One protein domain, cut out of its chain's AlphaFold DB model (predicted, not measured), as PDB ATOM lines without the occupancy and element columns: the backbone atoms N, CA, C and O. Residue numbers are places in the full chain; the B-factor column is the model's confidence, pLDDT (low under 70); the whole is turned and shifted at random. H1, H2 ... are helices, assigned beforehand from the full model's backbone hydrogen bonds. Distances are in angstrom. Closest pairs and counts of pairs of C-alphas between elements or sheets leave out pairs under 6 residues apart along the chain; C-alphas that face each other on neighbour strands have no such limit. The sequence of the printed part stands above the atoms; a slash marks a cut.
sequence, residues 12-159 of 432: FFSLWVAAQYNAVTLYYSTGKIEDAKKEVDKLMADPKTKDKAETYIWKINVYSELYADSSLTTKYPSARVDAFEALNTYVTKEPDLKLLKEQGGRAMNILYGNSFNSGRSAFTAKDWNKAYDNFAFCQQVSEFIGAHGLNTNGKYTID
ATOM      1  N   PHE A  12      77.062  11.656 166.023       42.62
ATOM      2  CA  PHE A  12      77.837  12.863 165.707       42.62
ATOM      3  C   PHE A  12      77.799  13.213 164.212       42.62
ATOM      4  O   PHE A  12      77.734  14.394 163.875       42.62
ATOM      5  N   PHE A  13      77.761  12.225 163.311       45.72
ATOM      6  CA  PHE A  13      77.595  12.485 161.876       45.72
ATOM      7  C   PHE A  13      76.213  13.067 161.537       45.72
ATOM      8  O   PHE A  13      76.137  13.983 160.721       45.72
ATOM      9  N   SER A  14      75.133  12.620 162.194       38.19
ATOM     10  CA  SER A  14      73.790  13.187 161.980       38.19
ATOM     11  C   SER A  14      73.643  14.631 162.482       38.19
ATOM     12  O   SER A  14      72.939  15.418 161.856       38.19
ATOM     13  N   LEU A  15      74.341  15.016 163.560       41.88
ATOM     14  CA  LEU A  15      74.346  16.403 164.059       41.88
ATOM     15  C   LEU A  15      75.238  17.335 163.221       41.88
ATOM     16  O   LEU A  15      74.949  18.524 163.100       41.88
ATOM     17  N   TRP A  16      76.306  16.809 162.614       46.28
ATOM     18  CA  TRP A  16      77.223  17.601 161.787       46.28
ATOM     19  C   TRP A  16      76.617  17.979 160.429       46.28
ATOM     20  O   TRP A  16      76.880  19.068 159.926       46.28
ATOM     21  N   VAL A  17      75.768  17.119 159.851       49.56
ATOM     22  CA  VAL A  17      75.083  17.395 158.576       49.56
ATOM     23  C   VAL A  17      74.014  18.485 158.727       49.56
ATOM     24  O   VAL A  17      73.961  19.377 157.886       49.56
ATOM     25  N   ALA A  18      73.248  18.502 159.825       54.44
ATOM     26  CA  ALA A  18      72.264  19.559 160.094       54.44
ATOM     27  C   ALA A  18      72.911  20.951 160.267       54.44
ATOM     28  O   ALA A  18      72.357  21.958 159.838       54.44
ATOM     29  N   ALA A  19      74.127  21.020 160.825       66.00
ATOM     30  CA  ALA A  19      74.837  22.286 161.008       66.00
ATOM     31  C   ALA A  19      75.263  22.961 159.687       66.00
ATOM     32  O   ALA A  19      75.395  24.185 159.654       66.00
ATOM     33  N   GLN A  20      75.456  22.190 158.605       80.62
ATOM     34  CA  GLN A  20      75.918  22.703 157.303       80.62
ATOM     35  C   GLN A  20      74.890  23.621 156.628       80.62
ATOM     36  O   GLN A  20      75.276  24.536 155.905       80.62
ATOM     37  N   TYR A  21      73.597  23.421 156.899       92.12
ATOM     38  CA  TYR A  21      72.505  24.164 156.262       92.12
ATOM     39  C   TYR A  21      71.890  25.251 157.162       92.12
ATOM     40  O   TYR A  21      70.994  25.979 156.734       92.12
ATOM     41  N   ASN A  22      72.389  25.432 158.391       92.69
ATOM     42  CA  ASN A  22      71.850  26.417 159.339       92.69
ATOM     43  C   ASN A  22      71.882  27.854 158.794       92.69
ATOM     44  O   ASN A  22      70.923  28.602 158.973       92.69
ATOM     45  N   ALA A  23      72.972  28.242 158.122       94.88
ATOM     46  CA  ALA A  23      73.133  29.601 157.608       94.88
ATOM     47  C   ALA A  23      72.136  29.910 156.480       94.88
ATOM     48  O   ALA A  23      71.439  30.924 156.540       94.88
ATOM     49  N   VAL A  24      72.007  29.011 155.495       96.69
ATOM     50  CA  VAL A  24      71.017  29.168 154.417       96.69
ATOM     51  C   VAL A  24      69.591  29.152 154.971       96.69
ATOM     52  O   VAL A  24      68.793  30.006 154.596       96.69
ATOM     53  N   THR A  25      69.298  28.280 155.942       94.81
ATOM     54  CA  THR A  25      67.987  28.213 156.607       94.81
ATOM     55  C   THR A  25      67.642  29.527 157.308       94.81
ATOM     56  O   THR A  25      66.538  30.056 157.150       94.81
ATOM     57  N   LEU A  26      68.588  30.097 158.061       95.69
ATOM     58  CA  LEU A  26      68.407  31.369 158.756       95.69
ATOM     59  C   LEU A  26      68.171  32.520 157.772       95.69
ATOM     60  O   LEU A  26      67.229  33.293 157.940       95.69
ATOM     61  N   TYR A  27      69.003  32.649 156.740       97.94
ATOM     62  CA  TYR A  27      68.860  33.741 155.778       97.94
ATOM     63  C   TYR A  27      67.588  33.616 154.942       97.94
ATOM     64  O   TYR A  27      66.903  34.615 154.739       97.94
ATOM     65  N   TYR A  28      67.220  32.401 154.533       96.31
ATOM     66  CA  TYR A  28      65.973  32.152 153.815       96.31
ATOM     67  C   TYR A  28      64.749  32.503 154.673       96.31
ATOM     68  O   TYR A  28      63.908  33.295 154.255       96.31
ATOM     69  N   SER A  29      64.680  32.000 155.913       94.19
ATOM     70  CA  SER A  29      63.551  32.256 156.828       94.19
ATOM     71  C   SER A  29      63.422  33.718 157.270       94.19
ATOM     72  O   SER A  29      62.326  34.166 157.594       94.19
ATOM     73  N   THR A  30      64.520  34.479 157.254       95.69
ATOM     74  CA  THR A  30      64.530  35.918 157.575       95.69
ATOM     75  C   THR A  30      64.387  36.823 156.346       95.69
ATOM     76  O   THR A  30      64.503  38.041 156.474       95.69
ATOM     77  N   GLY A  31      64.140  36.258 155.158       95.06
ATOM     78  CA  GLY A  31      63.946  37.013 153.916       95.06
ATOM     79  C   GLY A  31      65.222  37.638 153.342       95.06
ATOM     80  O   GLY A  31      65.157  38.417 152.394       95.06
ATOM     81  N   LYS A  32      66.403  37.297 153.869       97.00
ATOM     82  CA  LYS A  32      67.703  37.759 153.363       97.00
ATOM     83  C   LYS A  32      68.141  36.908 152.170       97.00
ATOM     84  O   LYS A  32      69.141  36.194 152.227       97.00
ATOM     85  N   ILE A  33      67.367  36.961 151.085       97.75
ATOM     86  CA  ILE A  33      67.489  36.030 149.953       97.75
ATOM     87  C   ILE A  33      68.860  36.111 149.267       97.75
ATOM     88  O   ILE A  33      69.430  35.081 148.916       97.75
ATOM     89  N   GLU A  34      69.447  37.301 149.129       97.69
ATOM     90  CA  GLU A  34      70.788  37.439 148.544       97.69
ATOM     91  C   GLU A  34      71.885  36.801 149.410       97.69
ATOM     92  O   GLU A  34      72.836  36.229 148.878       97.69
ATOM     93  N   ASP A  35      71.757  36.857 150.738       97.94
ATOM     94  CA  ASP A  35      72.691  36.180 151.642       97.94
ATOM     95  C   ASP A  35      72.460  34.666 151.633       97.94
ATOM     96  O   ASP A  35      73.421  33.900 151.571       97.94
ATOM     97  N   ALA A  36      71.200  34.223 151.572       98.19
ATOM     98  CA  ALA A  36      70.868  32.816 151.369       98.19
ATOM     99  C   ALA A  36      71.475  32.281 150.061       98.19
ATOM    100  O   ALA A  36      72.034  31.185 150.052       98.19
ATOM    101  N   LYS A  37      71.451  33.071 148.976       98.25
ATOM    102  CA  LYS A  37      72.077  32.710 147.696       98.25
ATOM    103  C   LYS A  37      73.577  32.485 147.856       98.25
ATOM    104  O   LYS A  37      74.082  31.472 147.386       98.25
ATOM    105  N   LYS A  38      74.287  33.386 148.546       98.12
ATOM    106  CA  LYS A  38      75.730  33.224 148.797       98.12
ATOM    107  C   LYS A  38      76.028  31.922 149.540       98.12
ATOM    108  O   LYS A  38      77.014  31.261 149.227       98.12
ATOM    109  N   GLU A  39      75.198  31.550 150.513       97.94
ATOM    110  CA  GLU A  39      75.370  30.286 151.235       97.94
ATOM    111  C   GLU A  39      75.063  29.067 150.353       97.94
ATOM    112  O   GLU A  39      75.834  28.109 150.363       97.94
ATOM    113  N   VAL A  40      74.019  29.115 149.518       98.12
ATOM    114  CA  VAL A  40      73.753  28.067 148.515       98.12
ATOM    115  C   VAL A  40      74.926  27.907 147.550       98.12
ATOM    116  O   VAL A  40      75.352  26.783 147.299       98.12
ATOM    117  N   ASP A  41      75.480  29.004 147.031       97.94
ATOM    118  CA  ASP A  41      76.610  28.966 146.097       97.94
ATOM    119  C   ASP A  41      77.832  28.285 146.730       97.94
ATOM    120  O   ASP A  41      78.480  27.447 146.098       97.94
ATOM    121  N   LYS A  42      78.121  28.584 148.005       97.25
ATOM    122  CA  LYS A  42      79.183  27.906 148.767       97.25
ATOM    123  C   LYS A  42      78.910  26.407 148.898       97.25
ATOM    124  O   LYS A  42      79.809  25.607 148.654       97.25
ATOM    125  N   LEU A  43      77.678  26.022 149.239       96.69
ATOM    126  CA  LEU A  43      77.284  24.614 149.371       96.69
ATOM    127  C   LEU A  43      77.359  23.861 148.031       96.69
ATOM    128  O   LEU A  43      77.708  22.680 148.003       96.69
ATOM    129  N   MET A  44      77.074  24.534 146.916       96.50
ATOM    130  CA  MET A  44      77.203  23.978 145.564       96.50
ATOM    131  C   MET A  44      78.664  23.864 145.102       96.50
ATOM    132  O   MET A  44      78.963  23.063 144.217       96.50
ATOM    133  N   ALA A  45      79.579  24.635 145.692       96.50
ATOM    134  CA  ALA A  45      81.011  24.565 145.407       96.50
ATOM    135  C   ALA A  45      81.757  23.542 146.285       96.50
ATOM    136  O   ALA A  45      82.800  23.029 145.876       96.50
ATOM    137  N   ASP A  46      81.243  23.225 147.478       94.50
ATOM    138  CA  ASP A  46      81.889  22.296 148.410       94.50
ATOM    139  C   ASP A  46      81.721  20.828 147.947       94.50
ATOM    140  O   ASP A  46      80.593  20.332 147.840       94.50
ATOM    141  N   PRO A  47      82.826  20.081 147.723       94.44
ATOM    142  CA  PRO A  47      82.789  18.664 147.357       94.44
ATOM    143  C   PRO A  47      81.976  17.765 148.298       94.44
ATOM    144  O   PRO A  47      81.544  16.696 147.879       94.44
ATOM    145  N   LYS A  48      81.777  18.165 149.560       93.25
ATOM    146  CA  LYS A  48      81.013  17.404 150.557       93.25
ATOM    147  C   LYS A  48      79.505  17.608 150.454       93.25
ATOM    148  O   LYS A  48      78.764  16.775 150.976       93.25
ATOM    149  N   THR A  49      79.039  18.696 149.842       94.06
ATOM    150  CA  THR A  49      77.607  19.049 149.803       94.06
ATOM    151  C   THR A  49      77.049  19.190 148.397       94.06
ATOM    152  O   THR A  49      75.854  18.964 148.227       94.06
ATOM    153  N   LYS A  50      77.872  19.478 147.383       93.56
ATOM    154  CA  LYS A  50      77.426  19.734 146.002       93.56
ATOM    155  C   LYS A  50      76.570  18.626 145.373       93.56
ATOM    156  O   LYS A  50      75.743  18.907 144.520       93.56
ATOM    157  N   ASP A  51      76.756  17.376 145.803       93.25
ATOM    158  CA  ASP A  51      76.051  16.207 145.265       93.25
ATOM    159  C   ASP A  51      74.844  15.761 146.110       93.25
ATOM    160  O   ASP A  51      74.157  14.809 145.735       93.25
ATOM    161  N   LYS A  52      74.576  16.427 147.243       95.25
ATOM    162  CA  LYS A  52      73.464  16.088 148.142       95.25
ATOM    163  C   LYS A  52      72.142  16.651 147.621       95.25
ATOM    164  O   LYS A  52      72.071  17.828 147.276       95.25
ATOM    165  N   ALA A  53      71.081  15.844 147.674       96.06
ATOM    166  CA  ALA A  53      69.722  16.248 147.299       96.06
ATOM    167  C   ALA A  53      69.251  17.516 148.044       96.06
ATOM    168  O   ALA A  53      68.711  18.431 147.426       96.06
ATOM    169  N   GLU A  54      69.559  17.625 149.341       95.88
ATOM    170  CA  GLU A  54      69.243  18.794 150.175       95.88
ATOM    171  C   GLU A  54      69.864  20.102 149.651       95.88
ATOM    172  O   GLU A  54      69.224  21.152 149.682       95.88
ATOM    173  N   THR A  55      71.076  20.057 149.087       97.50
ATOM    174  CA  THR A  55      71.707  21.246 148.494       97.50
ATOM    175  C   THR A  55      70.936  21.734 147.269       97.50
ATOM    176  O   THR A  55      70.742  22.940 147.101       97.50
ATOM    177  N   TYR A  56      70.439  20.813 146.440       98.25
ATOM    178  CA  TYR A  56      69.596  21.172 145.302       98.25
ATOM    179  C   TYR A  56      68.244  21.728 145.750       98.25
ATOM    180  O   TYR A  56      67.794  22.705 145.164       98.25
ATOM    181  N   ILE A  57      67.635  21.199 146.818       97.69
ATOM    182  CA  ILE A  57      66.400  21.758 147.399       97.69
ATOM    183  C   ILE A  57      66.598  23.205 147.846       97.69
ATOM    184  O   ILE A  57      65.796  24.074 147.499       97.69
ATOM    185  N   TRP A  58      67.700  23.499 148.537       98.19
ATOM    186  CA  TRP A  58      68.026  24.876 148.902       98.19
ATOM    187  C   TRP A  58      68.272  25.764 147.685       98.19
ATOM    188  O   TRP A  58      67.804  26.903 147.670       98.19
ATOM    189  N   LYS A  59      68.935  25.249 146.641       98.56
ATOM    190  CA  LYS A  59      69.095  25.982 145.380       98.56
ATOM    191  C   LYS A  59      67.745  26.295 144.740       98.56
ATOM    192  O   LYS A  59      67.504  27.456 144.435       98.56
ATOM    193  N   ILE A  60      66.855  25.310 144.610       98.50
ATOM    194  CA  ILE A  60      65.502  25.476 144.060       98.50
ATOM    195  C   ILE A  60      64.739  26.554 144.838       98.50
ATOM    196  O   ILE A  60      64.229  27.495 144.233       98.50
ATOM    197  N   ASN A  61      64.711  26.462 146.170       98.38
ATOM    198  CA  ASN A  61      63.992  27.401 147.029       98.38
ATOM    199  C   ASN A  61      64.543  28.826 146.932       98.38
ATOM    200  O   ASN A  61      63.804  29.750 146.602       98.38
ATOM    201  N   VAL A  62      65.842  29.016 147.165       98.62
ATOM    202  CA  VAL A  62      66.454  30.352 147.183       98.62
ATOM    203  C   VAL A  62      66.397  31.013 145.808       98.62
ATOM    204  O   VAL A  62      66.047  32.188 145.705       98.62
ATOM    205  N   TYR A  63      66.705  30.276 144.740       98.69
ATOM    206  CA  TYR A  63      66.695  30.842 143.394       98.69
ATOM    207  C   TYR A  63      65.279  31.130 142.885       98.69
ATOM    208  O   TYR A  63      65.091  32.081 142.127       98.69
ATOM    209  N   SER A  64      64.273  30.384 143.347       98.31
ATOM    210  CA  SER A  64      62.878  30.737 143.080       98.31
ATOM    211  C   SER A  64      62.505  32.062 143.749       98.31
ATOM    212  O   SER A  64      61.895  32.900 143.100       98.31
ATOM    213  N   GLU A  65      62.928  32.331 144.990       97.88
ATOM    214  CA  GLU A  65      62.677  33.643 145.620       97.88
ATOM    215  C   GLU A  65      63.387  34.796 144.899       97.88
ATOM    216  O   GLU A  65      62.818  35.877 144.769       97.88
ATOM    217  N   LEU A  66      64.606  34.574 144.383       98.06
ATOM    218  CA  LEU A  66      65.287  35.570 143.543       98.06
ATOM    219  C   LEU A  66      64.466  35.907 142.292       98.06
ATOM    220  O   LEU A  66      64.441  37.060 141.871       98.06
ATOM    221  N   TYR A  67      63.790  34.909 141.716       97.50
ATOM    222  CA  TYR A  67      62.856  35.094 140.606       97.50
ATOM    223  C   TYR A  67      61.515  35.718 141.039       97.50
ATOM    224  O   TYR A  67      60.839  36.375 140.247       97.50
ATOM    225  N   ALA A  68      61.099  35.518 142.291       95.62
ATOM    226  CA  ALA A  68      59.826  36.031 142.777       95.62
ATOM    227  C   ALA A  68      59.803  37.564 142.868       95.62
ATOM    228  O   ALA A  68      58.770  38.185 142.612       95.62
ATOM    229  N   ASP A  69      60.939  38.158 143.231       93.06
ATOM    230  CA  ASP A  69      61.114  39.597 143.389       93.06
ATOM    231  C   ASP A  69      61.609  40.245 142.084       93.06
ATOM    232  O   ASP A  69      62.610  39.828 141.497       93.06
ATOM    233  N   SER A  70      60.924  41.288 141.612       90.25
ATOM    234  CA  SER A  70      61.246  41.948 140.338       90.25
ATOM    235  C   SER A  70      62.583  42.704 140.355       90.25
ATOM    236  O   SER A  70      63.268  42.775 139.326       90.25
ATOM    237  N   SER A  71      62.991  43.235 141.511       93.44
ATOM    238  CA  SER A  71      64.278  43.913 141.679       93.44
ATOM    239  C   SER A  71      65.430  42.907 141.653       93.44
ATOM    240  O   SER A  71      66.433  43.124 140.968       93.44
ATOM    241  N   LEU A  72      65.247  41.752 142.299       95.12
ATOM    242  CA  LEU A  72      66.231  40.672 142.305       95.12
ATOM    243  C   LEU A  72      66.280  39.943 140.966       95.12
ATOM    244  O   LEU A  72      67.372  39.647 140.495       95.12
ATOM    245  N   THR A  73      65.149  39.746 140.291       92.00
ATOM    246  CA  THR A  73      65.101  39.153 138.945       92.00
ATOM    247  C   THR A  73      65.906  39.976 137.945       92.00
ATOM    248  O   THR A  73      66.588  39.420 137.089       92.00
ATOM    249  N   THR A  74      65.888  41.307 138.071       93.88
ATOM    250  CA  THR A  74      66.708  42.189 137.224       93.88
ATOM    251  C   THR A  74      68.205  41.965 137.457       93.88
ATOM    252  O   THR A  74      68.991  41.959 136.512       93.88
ATOM    253  N   LYS A  75      68.606  41.742 138.713       96.81
ATOM    254  CA  LYS A  75      70.000  41.497 139.109       96.81
ATOM    255  C   LYS A  75      70.461  40.060 138.831       96.81
ATOM    256  O   LYS A  75      71.636  39.834 138.556       96.81
ATOM    257  N   TYR A  76      69.539  39.105 138.894       96.75
ATOM    258  CA  TYR A  76      69.761  37.671 138.738       96.75
ATOM    259  C   TYR A  76      68.827  37.097 137.655       96.75
ATOM    260  O   TYR A  76      67.961  36.274 137.954       96.75
ATOM    261  N   PRO A  77      68.989  37.499 136.380       95.00
ATOM    262  CA  PRO A  77      68.045  37.151 135.312       95.00
ATOM    263  C   PRO A  77      67.983  35.647 135.000       95.00
ATOM    264  O   PRO A  77      66.981  35.168 134.471       95.00
ATOM    265  N   SER A  78      69.026  34.886 135.349       96.19
ATOM    266  CA  SER A  78      69.067  33.428 135.191       96.19
ATOM    267  C   SER A  78      68.350  32.670 136.306       96.19
ATOM    268  O   SER A  78      68.146  31.469 136.163       96.19
ATOM    269  N   ALA A  79      67.935  33.334 137.396       97.44
ATOM    270  CA  ALA A  79      67.556  32.649 138.630       97.44
ATOM    271  C   ALA A  79      66.445  31.603 138.439       97.44
ATOM    272  O   ALA A  79      66.532  30.505 138.985       97.44
ATOM    273  N   ARG A  80      65.444  31.899 137.600       96.12
ATOM    274  CA  ARG A  80      64.374  30.942 137.267       96.12
ATOM    275  C   ARG A  80      64.890  29.694 136.542       96.12
ATOM    276  O   ARG A  80      64.446  28.591 136.836       96.12
ATOM    277  N   VAL A  81      65.825  29.873 135.607       96.56
ATOM    278  CA  VAL A  81      66.406  28.783 134.809       96.56
ATOM    279  C   VAL A  81      67.291  27.936 135.713       96.56
ATOM    280  O   VAL A  81      67.108  26.726 135.784       96.56
ATOM    281  N   ASP A  82      68.142  28.584 136.506       98.06
ATOM    282  CA  ASP A  82      69.018  27.931 137.479       98.06
ATOM    283  C   ASP A  82      68.235  27.119 138.528       98.06
ATOM    284  O   ASP A  82      68.688  26.050 138.949       98.06
ATOM    285  N   ALA A  83      67.067  27.611 138.963       98.38
ATOM    286  CA  ALA A  83      66.170  26.892 139.866       98.38
ATOM    287  C   ALA A  83      65.555  25.656 139.193       98.38
ATOM    288  O   ALA A  83      65.527  24.582 139.791       98.38
ATOM    289  N   PHE A  84      65.089  25.782 137.946       97.88
ATOM    290  CA  PHE A  84      64.481  24.670 137.214       97.88
ATOM    291  C   PHE A  84      65.505  23.595 136.810       97.88
ATOM    292  O   PHE A  84      65.235  22.400 136.907       97.88
ATOM    293  N   GLU A  85      66.724  23.981 136.437       97.62
ATOM    294  CA  GLU A  85      67.822  23.033 136.215       97.62
ATOM    295  C   GLU A  85      68.215  22.299 137.503       97.62
ATOM    296  O   GLU A  85      68.470  21.089 137.487       97.62
ATOM    297  N   ALA A  86      68.223  23.006 138.640       98.12
ATOM    298  CA  ALA A  86      68.439  22.389 139.944       98.12
ATOM    299  C   ALA A  86      67.327  21.388 140.288       98.12
ATOM    300  O   ALA A  86      67.630  20.318 140.810       98.12
ATOM    301  N   LEU A  87      66.072  21.694 139.936       97.62
ATOM    302  CA  LEU A  87      64.929  20.793 140.074       97.62
ATOM    303  C   LEU A  87      65.100  19.520 139.238       97.62
ATOM    304  O   LEU A  87      65.019  18.423 139.785       97.62
ATOM    305  N   ASN A  88      65.425  19.649 137.950       95.88
ATOM    306  CA  ASN A  88      65.678  18.495 137.082       95.88
ATOM    307  C   ASN A  88      66.836  17.631 137.598       95.88
ATOM    308  O   ASN A  88      66.760  16.403 137.595       95.88
ATOM    309  N   THR A  89      67.896  18.265 138.108       96.94
ATOM    310  CA  THR A  89      69.023  17.540 138.703       96.94
ATOM    311  C   THR A  89      68.618  16.836 139.998       96.94
ATOM    312  O   THR A  89      68.978  15.675 140.195       96.94
ATOM    313  N   TYR A  90      67.841  17.492 140.864       97.50
ATOM    314  CA  TYR A  90      67.350  16.921 142.119       97.50
ATOM    315  C   TYR A  90      66.583  15.612 141.895       97.50
ATOM    316  O   TYR A  90      66.842  14.647 142.611       97.50
ATOM    317  N   VAL A  91      65.730  15.529 140.865       95.81
ATOM    318  CA  VAL A  91      64.975  14.296 140.555       95.81
ATOM    319  C   VAL A  91      65.896  13.096 140.319       95.81
ATOM    320  O   VAL A  91      65.559  11.975 140.690       95.81
ATOM    321  N   THR A  92      67.092  13.312 139.766       95.12
ATOM    322  CA  THR A  92      68.079  12.232 139.574       95.12
ATOM    323  C   THR A  92      68.739  11.779 140.880       95.12
ATOM    324  O   THR A  92      69.242  10.659 140.960       95.12
ATOM    325  N   LYS A  93      68.757  12.644 141.900       95.06
ATOM    326  CA  LYS A  93      69.366  12.386 143.211       95.06
ATOM    327  C   LYS A  93      68.370  11.766 144.188       95.06
ATOM    328  O   LYS A  93      68.762  10.912 144.977       95.06
ATOM    329  N   GLU A  94      67.107  12.181 144.131       95.88
ATOM    330  CA  GLU A  94      66.041  11.700 145.011       95.88
ATOM    331  C   GLU A  94      64.730  11.479 144.225       95.88
ATOM    332  O   GLU A  94      63.836  12.328 144.231       95.88
ATOM    333  N   PRO A  95      64.598  10.335 143.522       94.31
ATOM    334  CA  PRO A  95      63.474  10.086 142.614       94.31
ATOM    335  C   PRO A  95      62.096   9.966 143.282       94.31
ATOM    336  O   PRO A  95      61.081  10.104 142.602       94.31
ATOM    337  N   ASP A  96      62.030   9.699 144.593       94.06
ATOM    338  CA  ASP A  96      60.764   9.656 145.346       94.06
ATOM    339  C   ASP A  96      60.209  11.058 145.680       94.06
ATOM    340  O   ASP A  96      59.048  11.200 146.100       94.06
ATOM    341  N   LEU A  97      61.020  12.091 145.410       95.56
ATOM    342  CA  LEU A  97      60.736  13.509 145.591       95.56
ATOM    343  C   LEU A  97      60.390  13.876 147.037       95.56
ATOM    344  O   LEU A  97      59.606  14.802 147.261       95.56
ATOM    345  N   LYS A  98      60.906  13.132 148.021       95.62
ATOM    346  CA  LYS A  98      60.534  13.305 149.427       95.62
ATOM    347  C   LYS A  98      60.787  14.733 149.922       95.62
ATOM    348  O   LYS A  98      59.849  15.402 150.355       95.62
ATOM    349  N   LEU A  99      62.017  15.229 149.809       95.19
ATOM    350  CA  LEU A  99      62.387  16.577 150.237       95.19
ATOM    351  C   LEU A  99      61.669  17.659 149.423       95.19
ATOM    352  O   LEU A  99      61.299  18.691 149.976       95.19
ATOM    353  N   LEU A 100      61.415  17.436 148.133       95.94
ATOM    354  CA  LEU A 100      60.654  18.378 147.311       95.94
ATOM    355  C   LEU A 100      59.199  18.488 147.779       95.94
ATOM    356  O   LEU A 100      58.666  19.593 147.849       95.94
ATOM    357  N   LYS A 101      58.561  17.371 148.144       94.12
ATOM    358  CA  LYS A 101      57.200  17.367 148.704       94.12
ATOM    359  C   LYS A 101      57.144  18.045 150.072       94.12
ATOM    360  O   LYS A 101      56.181  18.748 150.360       94.12
ATOM    361  N   GLU A 102      58.172  17.859 150.896       93.62
ATOM    362  CA  GLU A 102      58.249  18.443 152.239       93.62
ATOM    363  C   GLU A 102      58.614  19.940 152.222       93.62
ATOM    364  O   GLU A 102      58.107  20.701 153.043       93.62
ATOM    365  N   GLN A 103      59.486  20.375 151.304       93.69
ATOM    366  CA  GLN A 103      60.157  21.684 151.381       93.69
ATOM    367  C   GLN A 103      60.091  22.517 150.091       93.69
ATOM    368  O   GLN A 103      60.441  23.694 150.114       93.69
ATOM    369  N   GLY A 104      59.674  21.939 148.965       93.12
ATOM    370  CA  GLY A 104      59.723  22.571 147.641       93.12
ATOM    371  C   GLY A 104      58.411  23.187 147.156       93.12
ATOM    372  O   GLY A 104      58.394  23.848 146.118       93.12
ATOM    373  N   GLY A 105      57.304  23.011 147.887       91.94
ATOM    374  CA  GLY A 105      55.980  23.474 147.446       91.94
ATOM    375  C   GLY A 105      55.925  24.978 147.147       91.94
ATOM    376  O   GLY A 105      55.344  25.396 146.146       91.94
ATOM    377  N   ARG A 106      56.591  25.805 147.965       94.31
ATOM    378  CA  ARG A 106      56.666  27.258 147.743       94.31
ATOM    379  C   ARG A 106      57.431  27.605 146.465       94.31
ATOM    380  O   ARG A 106      56.929  28.399 145.673       94.31
ATOM    381  N   ALA A 107      58.592  26.996 146.241       96.44
ATOM    382  CA  ALA A 107      59.355  27.200 145.014       96.44
ATOM    383  C   ALA A 107      58.551  26.816 143.772       96.44
ATOM    384  O   ALA A 107      58.543  27.557 142.794       96.44
ATOM    385  N   MET A 108      57.812  25.705 143.827       95.25
ATOM    386  CA  MET A 108      56.988  25.268 142.701       95.25
ATOM    387  C   MET A 108      55.862  26.252 142.389       95.25
ATOM    388  O   MET A 108      55.672  26.613 141.228       95.25
ATOM    389  N   ASN A 109      55.195  26.766 143.425       94.81
ATOM    390  CA  ASN A 109      54.187  27.814 143.274       94.81
ATOM    391  C   ASN A 109      54.766  29.098 142.669       94.81
ATOM    392  O   ASN A 109      54.103  29.731 141.852       94.81
ATOM    393  N   ILE A 110      55.993  29.474 143.039       97.44
ATOM    394  CA  ILE A 110      56.673  30.643 142.473       97.44
ATOM    395  C   ILE A 110      57.028  30.404 141.003       97.44
ATOM    396  O   ILE A 110      56.659  31.207 140.149       97.44
ATOM    397  N   LEU A 111      57.719  29.304 140.684       98.00
ATOM    398  CA  LEU A 111      58.168  29.021 139.319       98.00
ATOM    399  C   LEU A 111      56.988  28.947 138.345       98.00
ATOM    400  O   LEU A 111      57.068  29.527 137.264       98.00
ATOM    401  N   TYR A 112      55.883  28.314 138.746       97.56
ATOM    402  CA  TYR A 112      54.652  28.268 137.959       97.56
ATOM    403  C   TYR A 112      53.920  29.622 137.951       97.56
ATOM    404  O   TYR A 112      53.698  30.223 136.902       97.56
ATOM    405  N   GLY A 113      53.564  30.148 139.125       96.94
ATOM    406  CA  GLY A 113      52.681  31.309 139.243       96.94
ATOM    407  C   GLY A 113      53.297  32.600 138.708       96.94
ATOM    408  O   GLY A 113      52.626  33.376 138.022       96.94
ATOM    409  N   ASN A 114      54.581  32.843 138.976       97.00
ATOM    410  CA  ASN A 114      55.254  34.054 138.512       97.00
ATOM    411  C   ASN A 114      55.500  34.016 137.002       97.00
ATOM    412  O   ASN A 114      55.373  35.058 136.349       97.00
ATOM    413  N   SER A 115      55.781  32.842 136.428       97.75
ATOM    414  CA  SER A 115      55.950  32.706 134.978       97.75
ATOM    415  C   SER A 115      54.621  32.842 134.247       97.75
ATOM    416  O   SER A 115      54.551  33.603 133.280       97.75
ATOM    417  N   PHE A 116      53.540  32.265 134.777       98.19
ATOM    418  CA  PHE A 116      52.189  32.496 134.270       98.19
ATOM    419  C   PHE A 116      51.811  33.982 134.281       98.19
ATOM    420  O   PHE A 116      51.394  34.539 133.265       98.19
ATOM    421  N   ASN A 117      51.998  34.666 135.414       97.38
ATOM    422  CA  ASN A 117      51.657  36.084 135.550       97.38
ATOM    423  C   ASN A 117      52.514  36.987 134.651       97.38
ATOM    424  O   ASN A 117      52.004  37.960 134.084       97.38
ATOM    425  N   SER A 118      53.797  36.654 134.487       96.69
ATOM    426  CA  SER A 118      54.705  37.357 133.574       96.69
ATOM    427  C   SER A 118      54.289  37.156 132.116       96.69
ATOM    428  O   SER A 118      54.231  38.125 131.358       96.69
ATOM    429  N   GLY A 119      53.926  35.922 131.746       98.12
ATOM    430  CA  GLY A 119      53.372  35.585 130.436       98.12
ATOM    431  C   GLY A 119      52.087  36.351 130.158       98.12
ATOM    432  O   GLY A 119      51.988  37.030 129.142       98.12
ATOM    433  N   ARG A 120      51.144  36.357 131.106       98.38
ATOM    434  CA  ARG A 120      49.874  37.092 131.001       98.38
ATOM    435  C   ARG A 120      50.078  38.596 130.835       98.38
ATOM    436  O   ARG A 120      49.392  39.224 130.028       98.38
ATOM    437  N   SER A 121      51.025  39.174 131.570       98.06
ATOM    438  CA  SER A 121      51.364  40.598 131.457       98.06
ATOM    439  C   SER A 121      51.924  40.927 130.070       98.06
ATOM    440  O   SER A 121      51.466  41.869 129.430       98.06
ATOM    441  N   ALA A 122      52.856  40.111 129.566       98.38
ATOM    442  CA  ALA A 122      53.416  40.270 128.224       98.38
ATOM    443  C   ALA A 122      52.369  40.044 127.117       98.38
ATOM    444  O   ALA A 122      52.318  40.806 126.157       98.38
ATOM    445  N   PHE A 123      51.482  39.061 127.288       98.44
ATOM    446  CA  PHE A 123      50.382  38.768 126.369       98.44
ATOM    447  C   PHE A 123      49.410  39.944 126.266       98.44
ATOM    448  O   PHE A 123      49.048  40.365 125.172       98.44
ATOM    449  N   THR A 124      49.041  40.532 127.408       98.19
ATOM    450  CA  THR A 124      48.189  41.732 127.459       98.19
ATOM    451  C   THR A 124      48.866  42.919 126.769       98.19
ATOM    452  O   THR A 124      48.213  43.685 126.063       98.19
ATOM    453  N   ALA A 125      50.188  43.036 126.913       98.44
ATOM    454  CA  ALA A 125      51.004  44.030 126.220       98.44
ATOM    455  C   ALA A 125      51.275  43.697 124.738       98.44
ATOM    456  O   ALA A 125      51.923  44.489 124.056       98.44
ATOM    457  N   LYS A 126      50.787  42.553 124.230       98.25
ATOM    458  CA  LYS A 126      51.047  42.025 122.877       98.25
ATOM    459  C   LYS A 126      52.533  41.813 122.559       98.25
ATOM    460  O   LYS A 126      52.922  41.746 121.395       98.25
ATOM    461  N   ASP A 127      53.369  41.677 123.584       98.50
ATOM    462  CA  ASP A 127      54.756  41.248 123.436       98.50
ATOM    463  C   ASP A 127      54.777  39.721 123.313       98.50
ATOM    464  O   ASP A 127      54.981  38.990 124.283       98.50
ATOM    465  N   TRP A 128      54.474  39.233 122.108       98.50
ATOM    466  CA  TRP A 128      54.244  37.811 121.851       98.50
ATOM    467  C   TRP A 128      55.474  36.943 122.099       98.50
ATOM    468  O   TRP A 128      55.337  35.819 122.577       98.50
ATOM    469  N   ASN A 129      56.676  37.463 121.829       98.50
ATOM    470  CA  ASN A 129      57.912  36.738 122.114       98.50
ATOM    471  C   ASN A 129      58.109  36.574 123.619       98.50
ATOM    472  O   ASN A 129      58.298  35.455 124.090       98.50
ATOM    473  N   LYS A 130      57.970  37.657 124.389       98.12
ATOM    474  CA  LYS A 130      58.095  37.585 125.846       98.12
ATOM    475  C   LYS A 130      56.967  36.777 126.485       98.12
ATOM    476  O   LYS A 130      57.209  36.070 127.464       98.12
ATOM    477  N   ALA A 131      55.749  36.864 125.954       98.75
ATOM    478  CA  ALA A 131      54.625  36.043 126.389       98.75
ATOM    479  C   ALA A 131      54.930  34.560 126.164       98.75
ATOM    480  O   ALA A 131      54.833  33.775 127.106       98.75
ATOM    481  N   TYR A 132      55.390  34.204 124.961       98.69
ATOM    482  CA  TYR A 132      55.798  32.845 124.622       98.69
ATOM    483  C   TYR A 132      56.890  32.336 125.560       98.69
ATOM    484  O   TYR A 132      56.726  31.268 126.132       98.69
ATOM    485  N   ASP A 133      57.962  33.099 125.779       97.88
ATOM    486  CA  ASP A 133      59.083  32.648 126.609       97.88
ATOM    487  C   ASP A 133      58.661  32.388 128.064       97.88
ATOM    488  O   ASP A 133      59.128  31.445 128.702       97.88
ATOM    489  N   ASN A 134      57.763  33.214 128.610       98.25
ATOM    490  CA  ASN A 134      57.261  33.036 129.971       98.25
ATOM    491  C   ASN A 134      56.248  31.895 130.078       98.25
ATOM    492  O   ASN A 134      56.344  31.095 131.008       98.25
ATOM    493  N   PHE A 135      55.307  31.786 129.139       98.75
ATOM    494  CA  PHE A 135      54.344  30.691 129.149       98.75
ATOM    495  C   PHE A 135      54.986  29.344 128.811       98.75
ATOM    496  O   PHE A 135      54.626  28.354 129.429       98.75
ATOM    497  N   ALA A 136      55.996  29.293 127.939       98.31
ATOM    498  CA  ALA A 136      56.746  28.070 127.661       98.31
ATOM    499  C   ALA A 136      57.516  27.581 128.898       98.31
ATOM    500  O   ALA A 136      57.539  26.384 129.164       98.31
ATOM    501  N   PHE A 137      58.095  28.490 129.689       98.19
ATOM    502  CA  PHE A 137      58.688  28.119 130.975       98.19
ATOM    503  C   PHE A 137      57.619  27.652 131.978       98.19
ATOM    504  O   PHE A 137      57.784  26.623 132.624       98.19
ATOM    505  N   CYS A 138      56.491  28.364 132.071       98.38
ATOM    506  CA  CYS A 138      55.348  27.948 132.890       98.38
ATOM    507  C   CYS A 138      54.858  26.543 132.512       98.38
ATOM    508  O   CYS A 138      54.571  25.723 133.382       98.38
ATOM    509  N   GLN A 139      54.804  26.258 131.211       98.06
ATOM    510  CA  GLN A 139      54.420  24.974 130.651       98.06
ATOM    511  C   GLN A 139      55.384  23.868 131.104       98.06
ATOM    512  O   GLN A 139      54.914  22.871 131.642       98.06
ATOM    513  N   GLN A 140      56.702  24.088 131.011       97.12
ATOM    514  CA  GLN A 140      57.714  23.139 131.505       97.12
ATOM    515  C   GLN A 140      57.528  22.814 132.992       97.12
ATOM    516  O   GLN A 140      57.638  21.659 133.407       97.12
ATOM    517  N   VAL A 141      57.225  23.829 133.805       96.88
ATOM    518  CA  VAL A 141      56.955  23.648 135.237       96.88
ATOM    519  C   VAL A 141      55.657  22.863 135.459       96.88
ATOM    520  O   VAL A 141      55.625  21.956 136.288       96.88
ATOM    521  N   SER A 142      54.599  23.173 134.708       95.81
ATOM    522  CA  SER A 142      53.310  22.472 134.789       95.81
ATOM    523  C   SER A 142      53.431  20.997 134.380       95.81
ATOM    524  O   SER A 142      52.929  20.102 135.062       95.81
ATOM    525  N   GLU A 143      54.195  20.714 133.326       95.06
ATOM    526  CA  GLU A 143      54.491  19.359 132.857       95.06
ATOM    527  C   GLU A 143      55.303  18.567 133.874       95.06
ATOM    528  O   GLU A 143      54.983  17.406 134.125       95.06
ATOM    529  N   PHE A 144      56.289  19.198 134.517       95.00
ATOM    530  CA  PHE A 144      57.013  18.598 135.634       95.00
ATOM    531  C   PHE A 144      56.056  18.218 136.776       95.00
ATOM    532  O   PHE A 144      56.061  17.077 137.244       95.00
ATOM    533  N   ILE A 145      55.195  19.148 137.199       93.56
ATOM    534  CA  ILE A 145      54.212  18.920 138.269       93.56
ATOM    535  C   ILE A 145      53.296  17.738 137.919       93.56
ATOM    536  O   ILE A 145      53.089  16.847 138.747       93.56
ATOM    537  N   GLY A 146      52.771  17.703 136.692       92.19
ATOM    538  CA  GLY A 146      51.888  16.639 136.219       92.19
ATOM    539  C   GLY A 146      52.585  15.282 136.112       92.19
ATOM    540  O   GLY A 146      52.051  14.283 136.595       92.19
ATOM    541  N   ALA A 147      53.775  15.231 135.503       91.62
ATOM    542  CA  ALA A 147      54.521  13.991 135.267       91.62
ATOM    543  C   ALA A 147      54.947  13.304 136.572       91.62
ATOM    544  O   ALA A 147      55.056  12.080 136.627       91.62
ATOM    545  N   HIS A 148      55.136  14.089 137.631       91.00
ATOM    546  CA  HIS A 148      55.538  13.606 138.946       91.00
ATOM    547  C   HIS A 148      54.384  13.485 139.954       91.00
ATOM    548  O   HIS A 148      54.629  13.214 141.132       91.00
ATOM    549  N   GLY A 149      53.131  13.674 139.518       88.88
ATOM    550  CA  GLY A 149      51.956  13.555 140.386       88.88
ATOM    551  C   GLY A 149      51.965  14.544 141.555       88.88
ATOM    552  O   GLY A 149      51.466  14.229 142.632       88.88
ATOM    553  N   LEU A 150      52.566  15.723 141.361       89.31
ATOM    554  CA  LEU A 150      52.644  16.794 142.362       89.31
ATOM    555  C   LEU A 150      51.401  17.699 142.350       89.31
ATOM    556  O   LEU A 150      51.292  18.613 143.165       89.31
ATOM    557  N   ASN A 151      50.467  17.460 141.428       83.94
ATOM    558  CA  ASN A 151      49.165  18.112 141.432       83.94
ATOM    559  C   ASN A 151      48.224  17.488 142.475       83.94
ATOM    560  O   ASN A 151      48.458  16.400 143.002       83.94
ATOM    561  N   THR A 152      47.109  18.166 142.747       80.25
ATOM    562  CA  THR A 152      46.116  17.742 143.750       80.25
ATOM    563  C   THR A 152      45.524  16.358 143.488       80.25
ATOM    564  O   THR A 152      45.054  15.708 144.418       80.25
ATOM    565  N   ASN A 153      45.541  15.903 142.234       78.88
ATOM    566  CA  ASN A 153      44.891  14.668 141.803       78.88
ATOM    567  C   ASN A 153      45.870  13.482 141.714       78.88
ATOM    568  O   ASN A 153      45.443  12.367 141.412       78.88
ATOM    569  N   GLY A 154      47.171  13.711 141.943       81.12
ATOM    570  CA  GLY A 154      48.227  12.694 141.898       81.12
ATOM    571  C   GLY A 154      48.422  12.019 140.533       81.12
ATOM    572  O   GLY A 154      49.069  10.977 140.456       81.12
ATOM    573  N   LYS A 155      47.841  12.564 139.459       83.88
ATOM    574  CA  LYS A 155      47.832  11.986 138.105       83.88
ATOM    575  C   LYS A 155      48.159  13.055 137.082       83.88
ATOM    576  O   LYS A 155      47.728  14.189 137.249       83.88
ATOM    577  N   TYR A 156      48.833  12.688 135.995       87.62
ATOM    578  CA  TYR A 156      49.091  13.625 134.906       87.62
ATOM    579  C   TYR A 156      47.784  14.199 134.340       87.62
ATOM    580  O   TYR A 156      46.866  13.461 133.980       87.62
ATOM    581  N   THR A 157      47.736  15.523 134.243       86.94
ATOM    582  CA  THR A 157      46.691  16.291 133.566       86.94
ATOM    583  C   THR A 157      47.380  17.361 132.742       86.94
ATOM    584  O   THR A 157      48.257  18.050 133.266       86.94
ATOM    585  N   ILE A 158      46.982  17.520 131.482       88.62
ATOM    586  CA  ILE A 158      47.443  18.652 130.683       88.62
ATOM    587  C   ILE A 158      46.865  19.950 131.254       88.62
ATOM    588  O   ILE A 158      45.673  20.047 131.549       88.62
ATOM    589  N   ASP A 159      47.715  20.955 131.413       94.31
ATOM    590  CA  ASP A 159      47.295  22.302 131.774       94.31
ATOM    591  C   ASP A 159      46.848  23.037 130.514       94.31
ATOM    592  O   ASP A 159      47.626  23.704 129.826       94.31
TER     593      ASP A 159
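What this domain is: This is residues 12 to 159 of the 432 residues of an uncharacterized protein of Panacibacter ginsenosidivorans (UniProt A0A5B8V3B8). Mostly aligned helices pack round H4 in an elongated body: the hairpin of H2 and H3 packs on one side of H4 through H3, the hairpin of H8 and H9 on the opposite side through H8, and H6 runs back beside H4. H1 and the turn between H8 and H9 lie at opposite ends of the long axis. The 148 printed residues hold nine named helices, H1 to H9 in chain order, and no named strand: all helix. The whole is compact, with a radius of gyration of the C-alphas of 16.0 A, and spans 57 by 36 by 24 A.

Where its parts are: Find C-alpha 12 at (77.837, 12.863, 165.707), where H1 begins and runs to residue 20. Then come H2, residues 22 to 29, H3, 33 to 45, and H4, 53 to 68, 22.6 A long. H5, 70 to 75, precedes H6, 79 to 93, 20.9 A, and H7, 98 to 103. H8, 105 to 124, measures 28.2 A; H9, 128 to 147, measures 27.3 A and ends at C-alpha 147, (54.521, 13.991, 135.267).

How they stand to each other: Start at H4, the hub. With H6 and H8 it forms an up-and-down bundle, each helix running against the one before. Ile 60 and Ala 83 are the closest C-alphas of H4 and H6, 4.5 A; for H4 and H8, Asn 61 and Ala 107, 5.1 A. H3 touches H4 at Val 40 and Lys 59, closest C-alphas 6.0 A apart. H5 only just touches H4, only at the corner, with 3 pairs of C-alphas within 8 A. Among the O i to N i+4 pairs, 3 of 5 in H1 are within hydrogen-bond range.

The domain as a whole: The C-alphas of Phe 12 and Lys 126 are farthest apart, 58.3 A. The printed part has no cut and no long link. Residues 148 to 159 hold no named element. Look for pLDDT under 70 at residues 12 to 19.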